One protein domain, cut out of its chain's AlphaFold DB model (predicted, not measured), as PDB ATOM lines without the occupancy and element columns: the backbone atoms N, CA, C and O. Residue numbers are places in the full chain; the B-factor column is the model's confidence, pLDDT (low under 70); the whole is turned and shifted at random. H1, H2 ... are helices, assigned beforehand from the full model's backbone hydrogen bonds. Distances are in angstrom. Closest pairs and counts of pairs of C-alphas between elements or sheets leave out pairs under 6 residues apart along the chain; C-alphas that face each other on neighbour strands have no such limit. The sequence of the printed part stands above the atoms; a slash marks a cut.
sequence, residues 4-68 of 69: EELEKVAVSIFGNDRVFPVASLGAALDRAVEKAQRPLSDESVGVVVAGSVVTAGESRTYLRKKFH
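AT A GLANCE: This is residues 4 to 68 of the 69 residues of the protein "Unannotated protein" of freshwater metagenome (UniProt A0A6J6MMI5). An open, flat arrangement of three helices: H2 meets H3 steeply with its first residues, while H1 stands off to one side, touching neither. Beyond H2 the long loop of residues 37 to 52 folds back to H3, and residues 38 to 43 stick out. The printed part has 65 residues, all helix by class, in the order H1, H2, H3; it is only just loose, close to compact, with a radius of gyration of the C-alphas of 13.3 A and spans of 35 by 32 by 17 A.

HOW THE PARTS SIT: Start at H1, residues 4 to 14, which is apart from H2, residues 25 to 36, and from H3, residues 53 to 67. With residues 25 to 29 alone, H2 touches H3; look at their closest C-alphas, Gly 26 and Tyr 62, 7.3 A apart. They run the same way at a steep tilt of 63 degrees. In H1, H2 and H3 every O i to N i+4 pair is within hydrogen-bond range.

IN THESE COORDINATES: Find C-alpha 4 at (-1.990, -30.995, 24.712), where H1 begins its 15.0 A. H2 covers 16.4 A; H3 covers 21.2 A, ending at C-alpha 67, (22.269, -21.901, 40.323).

THE WHOLE: The farthest C-alphas, Ser 12 and His 68, are 37.3 A apart. The printed part has no cut; the link from H2 to H3 is long. Residues 39 and 42 have pLDDT under 70.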
ATOM      1  N   GLU A   4      -1.074 -31.506  25.733       90.25
ATOM      2  CA  GLU A   4      -1.990 -30.995  24.712       90.25
ATOM      3  C   GLU A   4      -3.354 -30.625  25.306       90.25
ATOM      4  O   GLU A   4      -4.027 -29.706  24.841       90.25
ATOM      5  N   GLU A   5      -3.789 -31.339  26.346       92.25
ATOM      6  CA  GLU A   5      -5.024 -31.017  27.064       92.25
ATOM      7  C   GLU A   5      -4.851 -29.761  27.918       92.25
ATOM      8  O   GLU A   5      -5.709 -28.877  27.901       92.25
ATOM      9  N   LEU A   6      -3.717 -29.649  28.616       91.44
ATOM     10  CA  LEU A   6      -3.404 -28.478  29.432       91.44
ATOM     11  C   LEU A   6      -3.244 -27.219  28.573       91.44
ATOM     12  O   LEU A   6      -3.719 -26.148  28.950       91.44
ATOM     13  N   GLU A   7      -2.618 -27.350  27.403       94.00
ATOM     14  CA  GLU A   7      -2.467 -26.269  26.435       94.00
ATOM     15  C   GLU A   7      -3.821 -25.739  25.970       94.00
ATOM     16  O   GLU A   7      -4.044 -24.534  26.025       94.00
ATOM     17  N   LYS A   8      -4.758 -26.612  25.580       95.25
ATOM     18  CA  LYS A   8      -6.100 -26.187  25.143       95.25
ATOM     19  C   LYS A   8      -6.819 -25.366  26.213       95.25
ATOM     20  O   LYS A   8      -7.442 -24.353  25.894       95.25
ATOM     21  N   VAL A   9      -6.716 -25.784  27.475       95.12
ATOM     22  CA  VAL A   9      -7.291 -25.049  28.612       95.12
ATOM     23  C   VAL A   9      -6.573 -23.717  28.823       95.12
ATOM     24  O   VAL A   9      -7.216 -22.694  29.035       95.12
ATOM     25  N   ALA A  10      -5.245 -23.687  28.737       94.25
ATOM     26  CA  ALA A  10      -4.488 -22.453  28.901       94.25
ATOM     27  C   ALA A  10      -4.757 -21.458  27.757       94.25
ATOM     28  O   ALA A  10      -4.935 -20.268  28.014       94.25
ATOM     29  N   VAL A  11      -4.832 -21.924  26.507       96.94
ATOM     30  CA  VAL A  11      -5.097 -21.088  25.327       96.94
ATOM     31  C   VAL A  11      -6.484 -20.460  25.404       96.94
ATOM     32  O   VAL A  11      -6.626 -19.291  25.050       96.94
ATOM     33  N   SER A  12      -7.495 -21.171  25.912       96.88
ATOM     34  CA  SER A  12      -8.839 -20.596  26.055       96.88
ATOM     35  C   SER A  12      -8.908 -19.460  27.086       96.88
ATOM     36  O   SER A  12      -9.760 -18.585  26.962       96.88
ATOM     37  N   ILE A  13      -7.996 -19.434  28.066       96.88
ATOM     38  CA  ILE A  13      -7.946 -18.418  29.130       96.88
ATOM     39  C   ILE A  13      -7.003 -17.265  28.762       96.88
ATOM     40  O   ILE A  13      -7.349 -16.092  28.904       96.88
ATOM     41  N   PHE A  14      -5.791 -17.583  28.308       94.94
ATOM     42  CA  PHE A  14      -4.720 -16.609  28.093       94.94
ATOM     43  C   PHE A  14      -4.566 -16.193  26.625       94.94
ATOM     44  O   PHE A  14      -3.973 -15.149  26.350       94.94
ATOM     45  N   GLY A  15      -5.133 -16.941  25.682       95.38
ATOM     46  CA  GLY A  15      -4.938 -16.744  24.248       95.38
ATOM     47  C   GLY A  15      -3.672 -17.428  23.728       95.38
ATOM     48  O   GLY A  15      -2.704 -17.638  24.461       95.38
ATOM     49  N   ASN A  16      -3.686 -17.761  22.437       93.25
ATOM     50  CA  ASN A  16      -2.656 -18.576  21.789       93.25
ATOM     51  C   ASN A  16      -1.250 -17.961  21.886       93.25
ATOM     52  O   ASN A  16      -0.277 -18.657  22.146       93.25
ATOM     53  N   ASP A  17      -1.151 -16.637  21.777       93.75
ATOM     54  CA  ASP A  17       0.141 -15.941  21.723       93.75
ATOM     55  C   ASP A  17       0.878 -15.896  23.073       93.75
ATOM     56  O   ASP A  17       2.057 -15.540  23.142       93.75
ATOM     57  N   ARG A  18       0.185 -16.231  24.169       92.31
ATOM     58  CA  ARG A  18       0.720 -16.163  25.538       92.31
ATOM     59  C   ARG A  18       1.005 -17.533  26.145       92.31
ATOM     60  O   ARG A  18       1.590 -17.596  27.226       92.31
ATOM     61  N   VAL A  19       0.643 -18.614  25.459       94.81
ATOM     62  CA  VAL A  19       0.815 -19.990  25.933       94.81
ATOM     63  C   VAL A  19       1.914 -20.666  25.129       94.81
ATOM     64  O   VAL A  19       1.959 -20.582  23.909       94.81
ATOM     65  N   PHE A  20       2.829 -21.332  25.828       93.25
ATOM     66  CA  PHE A  20       3.943 -22.037  25.204       93.25
ATOM     67  C   PHE A  20       4.042 -23.435  25.821       93.25
ATOM     68  O   PHE A  20       4.601 -23.557  26.916       93.25
ATOM     69  N   PRO A  21       3.491 -24.475  25.174       92.00
ATOM     70  CA  PRO A  21       3.605 -25.842  25.661       92.00
ATOM     71  C   PRO A  21       5.054 -26.323  25.559       92.00
ATOM     72  O   PRO A  21       5.790 -26.011  24.621       92.00
ATOM     73  N   VAL A  22       5.468 -27.108  26.543       91.62
ATOM     74  CA  VAL A  22       6.804 -27.694  26.637       91.62
ATOM     75  C   VAL A  22       6.669 -29.068  27.274       91.62
ATOM     76  O   VAL A  22       5.975 -29.232  28.274       91.62
ATOM     77  N   ALA A  23       7.321 -30.066  26.683       85.12
ATOM     78  CA  ALA A  23       7.129 -31.464  27.067       85.12
ATOM     79  C   ALA A  23       7.810 -31.856  28.392       85.12
ATOM     80  O   ALA A  23       7.492 -32.901  28.956       85.12
ATOM     81  N   SER A  24       8.755 -31.054  28.899       89.81
ATOM     82  CA  SER A  24       9.489 -31.350  30.134       89.81
ATOM     83  C   SER A  24       9.585 -30.140  31.059       89.81
ATOM     84  O   SER A  24       9.709 -28.997  30.614       89.81
ATOM     85  N   LEU A  25       9.578 -30.404  32.371       89.00
ATOM     86  CA  LEU A  25       9.666 -29.364  33.397       89.00
ATOM     87  C   LEU A  25      10.988 -28.584  33.319       89.00
ATOM     88  O   LEU A  25      10.984 -27.364  33.424       89.00
ATOM     89  N   GLY A  26      12.113 -29.266  33.080       91.56
ATOM     90  CA  GLY A  26      13.415 -28.605  32.933       91.56
ATOM     91  C   GLY A  26      13.445 -27.626  31.755       91.56
ATOM     92  O   GLY A  26      13.841 -26.479  31.927       91.56
ATOM     93  N   ALA A  27      12.937 -28.037  30.586       92.12
ATOM     94  CA  ALA A  27      12.848 -27.152  29.422       92.12
ATOM     95  C   ALA A  27      11.903 -25.962  29.668       92.12
ATOM     96  O   ALA A  27      12.168 -24.853  29.201       92.12
ATOM     97  N   ALA A  28      10.824 -26.175  30.429       92.94
ATOM     98  CA  ALA A  28       9.913 -25.112  30.839       92.94
ATOM     99  C   ALA A  28      10.608 -24.055  31.701       92.94
ATOM    100  O   ALA A  28      10.485 -22.860  31.434       92.94
ATOM    101  N   LEU A  29      11.352 -24.502  32.716       93.12
ATOM    102  CA  LEU A  29      12.087 -23.626  33.624       93.12
ATOM    103  C   LEU A  29      13.176 -22.848  32.886       93.12
ATOM    104  O   LEU A  29      13.309 -21.646  33.095       93.12
ATOM    105  N   ASP A  30      13.903 -23.503  31.988       92.06
ATOM    106  CA  ASP A  30      14.981 -22.876  31.225       92.06
ATOM    107  C   ASP A  30      14.464 -21.765  30.319       92.06
ATOM    108  O   ASP A  30      14.954 -20.637  30.379       92.06
ATOM    109  N   ARG A  31      13.399 -22.050  29.566       91.69
ATOM    110  CA  ARG A  31      12.719 -21.053  28.736       91.69
ATOM    111  C   ARG A  31      12.147 -19.908  29.572       91.69
ATOM    112  O   ARG A  31      12.159 -18.763  29.127       91.69
ATOM    113  N   ALA A  32      11.614 -20.199  30.760       91.50
ATOM    114  CA  ALA A  32      11.066 -19.175  31.643       91.50
ATOM    115  C   ALA A  32      12.159 -18.240  32.180       91.50
ATOM    116  O   ALA A  32      11.964 -17.027  32.178       91.50
ATOM    117  N   VAL A  33      13.314 -18.783  32.581       89.56
ATOM    118  CA  VAL A  33      14.477 -17.987  33.006       89.56
ATOM    119  C   VAL A  33      15.004 -17.139  31.851       89.56
ATOM    120  O   VAL A  33      15.223 -15.947  32.037       89.56
ATOM    121  N   GLU A  34      15.151 -17.713  30.656       89.38
ATOM    122  CA  GLU A  34      15.590 -16.980  29.462       89.38
ATOM    123  C   GLU A  34      14.641 -15.818  29.135       89.38
ATOM    124  O   GLU A  34      15.077 -14.689  28.940       89.38
ATOM    125  N   LYS A  35      13.324 -16.054  29.161       86.00
ATOM    126  CA  LYS A  35      12.327 -14.996  28.935       86.00
ATOM    127  C   LYS A  35      12.309 -13.924  30.026       86.00
ATOM    128  O   LYS A  35      11.893 -12.798  29.750       86.00
ATOM    129  N   ALA A  36      12.708 -14.271  31.247       85.88
ATOM    130  CA  ALA A  36      12.815 -13.325  32.350       85.88
ATOM    131  C   ALA A  36      14.079 -12.452  32.257       85.88
ATOM    132  O   ALA A  36      14.110 -11.365  32.829       85.88
ATOM    133  N   GLN A  37      15.104 -12.874  31.510       81.25
ATOM    134  CA  GLN A  37      16.302 -12.071  31.282       81.25
ATOM    135  C   GLN A  37      16.008 -10.942  30.285       81.25
ATOM    136  O   GLN A  37      15.956 -11.143  29.074       81.25
ATOM    137  N   ARG A  38      15.831  -9.721  30.800       75.62
ATOM    138  CA  ARG A  38      15.713  -8.498  29.996       75.62
ATOM    139  C   ARG A  38      16.925  -7.595  30.240       75.62
ATOM    140  O   ARG A  38      16.895  -6.801  31.171       75.62
ATOM    141  N   PRO A  39      17.983  -7.682  29.414       68.50
ATOM    142  CA  PRO A  39      19.237  -6.959  29.657       68.50
ATOM    143  C   PRO A  39      19.142  -5.432  29.495       68.50
ATOM    144  O   PRO A  39      20.084  -4.733  29.845       68.50
ATOM    145  N   LEU A  40      18.036  -4.912  28.953       71.56
ATOM    146  CA  LEU A  40      17.846  -3.491  28.629       71.56
ATOM    147  C   LEU A  40      16.732  -2.814  29.448       71.56
ATOM    148  O   LEU A  40      16.349  -1.695  29.122       71.56
ATOM    149  N   SER A  41      16.167  -3.489  30.455       70.81
ATOM    150  CA  SER A  41      15.076  -2.947  31.278       70.81
ATOM    151  C   SER A  41      15.442  -2.997  32.756       70.81
ATOM    152  O   SER A  41      15.891  -4.035  33.234       70.81
ATOM    153  N   ASP A  42      15.188  -1.904  33.478       68.06
ATOM    154  CA  ASP A  42      15.296  -1.845  34.944       68.06
ATOM    155  C   ASP A  42      14.127  -2.569  35.649       68.06
ATOM    156  O   ASP A  42      14.089  -2.675  36.876       68.06
ATOM    157  N   GLU A  43      13.149  -3.079  34.889       73.69
ATOM    158  CA  GLU A  43      12.036  -3.861  35.427       73.69
ATOM    159  C   GLU A  43      12.492  -5.255  35.875       73.69
ATOM    160  O   GLU A  43      13.032  -6.048  35.097       73.69
ATOM    161  N   SER A  44      12.190  -5.601  37.125       74.31
ATOM    162  CA  SER A  44      12.400  -6.949  37.640       74.31
ATOM    163  C   SER A  44      11.329  -7.903  37.102       74.31
ATOM    164  O   SER A  44      10.136  -7.767  37.373       74.31
ATOM    165  N   VAL A  45      11.760  -8.907  36.335       81.50
ATOM    166  CA  VAL A  45      10.888  -9.980  35.841       81.50
ATOM    167  C   VAL A  45      11.099 -11.231  36.689       81.50
ATOM    168  O   VAL A  45      12.228 -11.661  36.919       81.50
ATOM    169  N   GLY A  46      10.001 -11.821  37.164       86.38
ATOM    170  CA  GLY A  46      10.005 -13.034  37.981       86.38
ATOM    171  C   GLY A  46       9.287 -14.198  37.304       86.38
ATOM    172  O   GLY A  46       8.370 -14.003  36.508       86.38
ATOM    173  N   VAL A  47       9.683 -15.422  37.654       90.56
ATOM    174  CA  VAL A  47       9.017 -16.661  37.227       90.56
ATOM    175  C   VAL A  47       8.256 -17.250  38.411       90.56
ATOM    176  O   VAL A  47       8.837 -17.473  39.471       90.56
ATOM    177  N   VAL A  48       6.966 -17.544  38.225       92.44
ATOM    178  CA  VAL A  48       6.130 -18.234  39.219       92.44
ATOM    179  C   VAL A  48       5.852 -19.652  38.738       92.44
ATOM    180  O   VAL A  48       5.337 -19.849  37.640       92.44
ATOM    181  N   VAL A  49       6.168 -20.643  39.574       92.38
ATOM    182  CA  VAL A  49       5.894 -22.058  39.300       92.38
ATOM    183  C   VAL A  49       4.789 -22.544  40.233       92.38
ATOM    184  O   VAL A  49       4.956 -22.531  41.451       92.38
ATOM    185  N   ALA A  50       3.663 -22.969  39.665       89.62
ATOM    186  CA  ALA A  50       2.475 -23.387  40.407       89.62
ATOM    187  C   ALA A  50       1.724 -24.518  39.680       89.62
ATOM    188  O   ALA A  50       2.106 -24.936  38.590       89.62
ATOM    189  N   GLY A  51       0.651 -25.017  40.303       87.62
ATOM    190  CA  GLY A  51      -0.238 -26.045  39.746       87.62
ATOM    191  C   GLY A  51      -0.184 -27.390  40.475       87.62
ATOM    192  O   GLY A  51      -1.151 -28.142  40.422       87.62
ATOM    193  N   SER A  52       0.902 -27.690  41.198       91.12
ATOM    194  CA  SER A  52       1.022 -28.893  42.035       91.12
ATOM    195  C   SER A  52       2.190 -28.799  43.022       91.12
ATOM    196  O   SER A  52       3.199 -28.144  42.753       91.12
ATOM    197  N   VAL A  53       2.077 -29.521  44.144       93.38
ATOM    198  CA  VAL A  53       3.168 -29.710  45.117       93.38
ATOM    199  C   VAL A  53       4.371 -30.437  44.510       93.38
ATOM    200  O   VAL A  53       5.510 -30.106  44.833       93.38
ATOM    201  N   VAL A  54       4.136 -31.380  43.590       92.88
ATOM    202  CA  VAL A  54       5.202 -32.136  42.912       92.88
ATOM    203  C   VAL A  54       6.014 -31.198  42.025       92.88
ATOM    204  O   VAL A  54       7.229 -31.106  42.172       92.88
ATOM    205  N   THR A  55       5.331 -30.412  41.189       91.12
ATOM    206  CA  THR A  55       5.961 -29.433  40.296       91.12
ATOM    207  C   THR A  55       6.782 -28.405  41.072       91.12
ATOM    208  O   THR A  55       7.896 -28.072  40.665       91.12
ATOM    209  N   ALA A  56       6.283 -27.934  42.220       92.12
ATOM    210  CA  ALA A  56       7.027 -27.021  43.083       92.12
ATOM    211  C   ALA A  56       8.301 -27.675  43.659       92.12
ATOM    212  O   ALA A  56       9.380 -27.075  43.621       92.12
ATOM    213  N   GLY A  57       8.203 -28.913  44.156       92.62
ATOM    214  CA  GLY A  57       9.333 -29.653  44.729       92.62
ATOM    215  C   GLY A  57      10.431 -29.977  43.711       92.62
ATOM    216  O   GLY A  57      11.620 -29.750  43.973       92.62
ATOM    217  N   GLU A  58      10.042 -30.457  42.529       92.50
ATOM    218  CA  GLU A  58      10.966 -30.753  41.431       92.50
ATOM    219  C   GLU A  58      11.660 -29.485  40.931       92.50
ATOM    220  O   GLU A  58      12.884 -29.465  40.796       92.50
ATOM    221  N   SER A  59      10.907 -28.394  40.759       93.31
ATOM    222  CA  SER A  59      11.459 -27.112  40.309       93.31
ATOM    223  C   SER A  59      12.467 -26.545  41.300       93.31
ATOM    224  O   SER A  59      13.552 -26.125  40.901       93.31
ATOM    225  N   ARG A  60      12.174 -26.603  42.607       91.81
ATOM    226  CA  ARG A  60      13.126 -26.196  43.652       91.81
ATOM    227  C   ARG A  60      14.426 -26.990  43.564       91.81
ATOM    228  O   ARG A  60      15.509 -26.420  43.674       91.81
ATOM    229  N   THR A  61      14.321 -28.304  43.382       93.88
ATOM    230  CA  THR A  61      15.484 -29.193  43.296       93.88
ATOM    231  C   THR A  61      16.314 -28.896  42.050       93.88
ATOM    232  O   THR A  61      17.537 -28.793  42.144       93.88
ATOM    233  N   TYR A  62      15.655 -28.714  40.904       92.12
ATOM    234  CA  TYR A  62      16.295 -28.372  39.637       92.12
ATOM    235  C   TYR A  62      17.030 -27.027  39.716       92.12
ATOM    236  O   TYR A  62      18.234 -26.964  39.472       92.12
ATOM    237  N   LEU A  63      16.336 -25.964  40.133       90.88
ATOM    238  CA  LEU A  63      16.897 -24.613  40.211       90.88
ATOM    239  C   LEU A  63      18.060 -24.540  41.205       90.88
ATOM    240  O   LEU A  63      19.069 -23.896  40.924       90.88
ATOM    241  N   ARG A  64      17.969 -25.250  42.337       91.81
ATOM    242  CA  ARG A  64      19.074 -25.318  43.298       91.81
ATOM    243  C   ARG A  64      20.314 -25.970  42.691       91.81
ATOM    244  O   ARG A  64      21.397 -25.438  42.867       91.81
ATOM    245  N   LYS A  65      20.172 -27.071  41.947       90.88
ATOM    246  CA  LYS A  65      21.311 -27.693  41.248       90.88
ATOM    247  C   LYS A  65      21.905 -26.789  40.165       90.88
ATOM    248  O   LYS A  65      23.101 -26.857  39.921       90.88
ATOM    249  N   LYS A  66      21.073 -25.981  39.503       87.12
ATOM    250  CA  LYS A  66      21.488 -25.134  38.379       87.12
ATOM    251  C   LYS A  66      22.207 -23.850  38.806       87.12
ATOM    252  O   LYS A  66      23.118 -23.425  38.106       87.12
ATOM    253  N   PHE A  67      21.795 -23.235  39.917       85.50
ATOM    254  CA  PHE A  67      22.269 -21.901  40.323       85.50
ATOM    255  C   PHE A  67      23.051 -21.859  41.641       85.50
ATOM    256  O   PHE A  67      23.649 -20.833  41.944       85.50
ATOM    257  N   HIS A  68      23.050 -22.928  42.442       70.38
ATOM    258  CA  HIS A  68      23.998 -23.075  43.549       70.38
ATOM    259  C   HIS A  68      25.120 -24.020  43.107       70.38
ATOM    260  O   HIS A  68      24.980 -25.238  43.232       70.38
TER     261      HIS A  68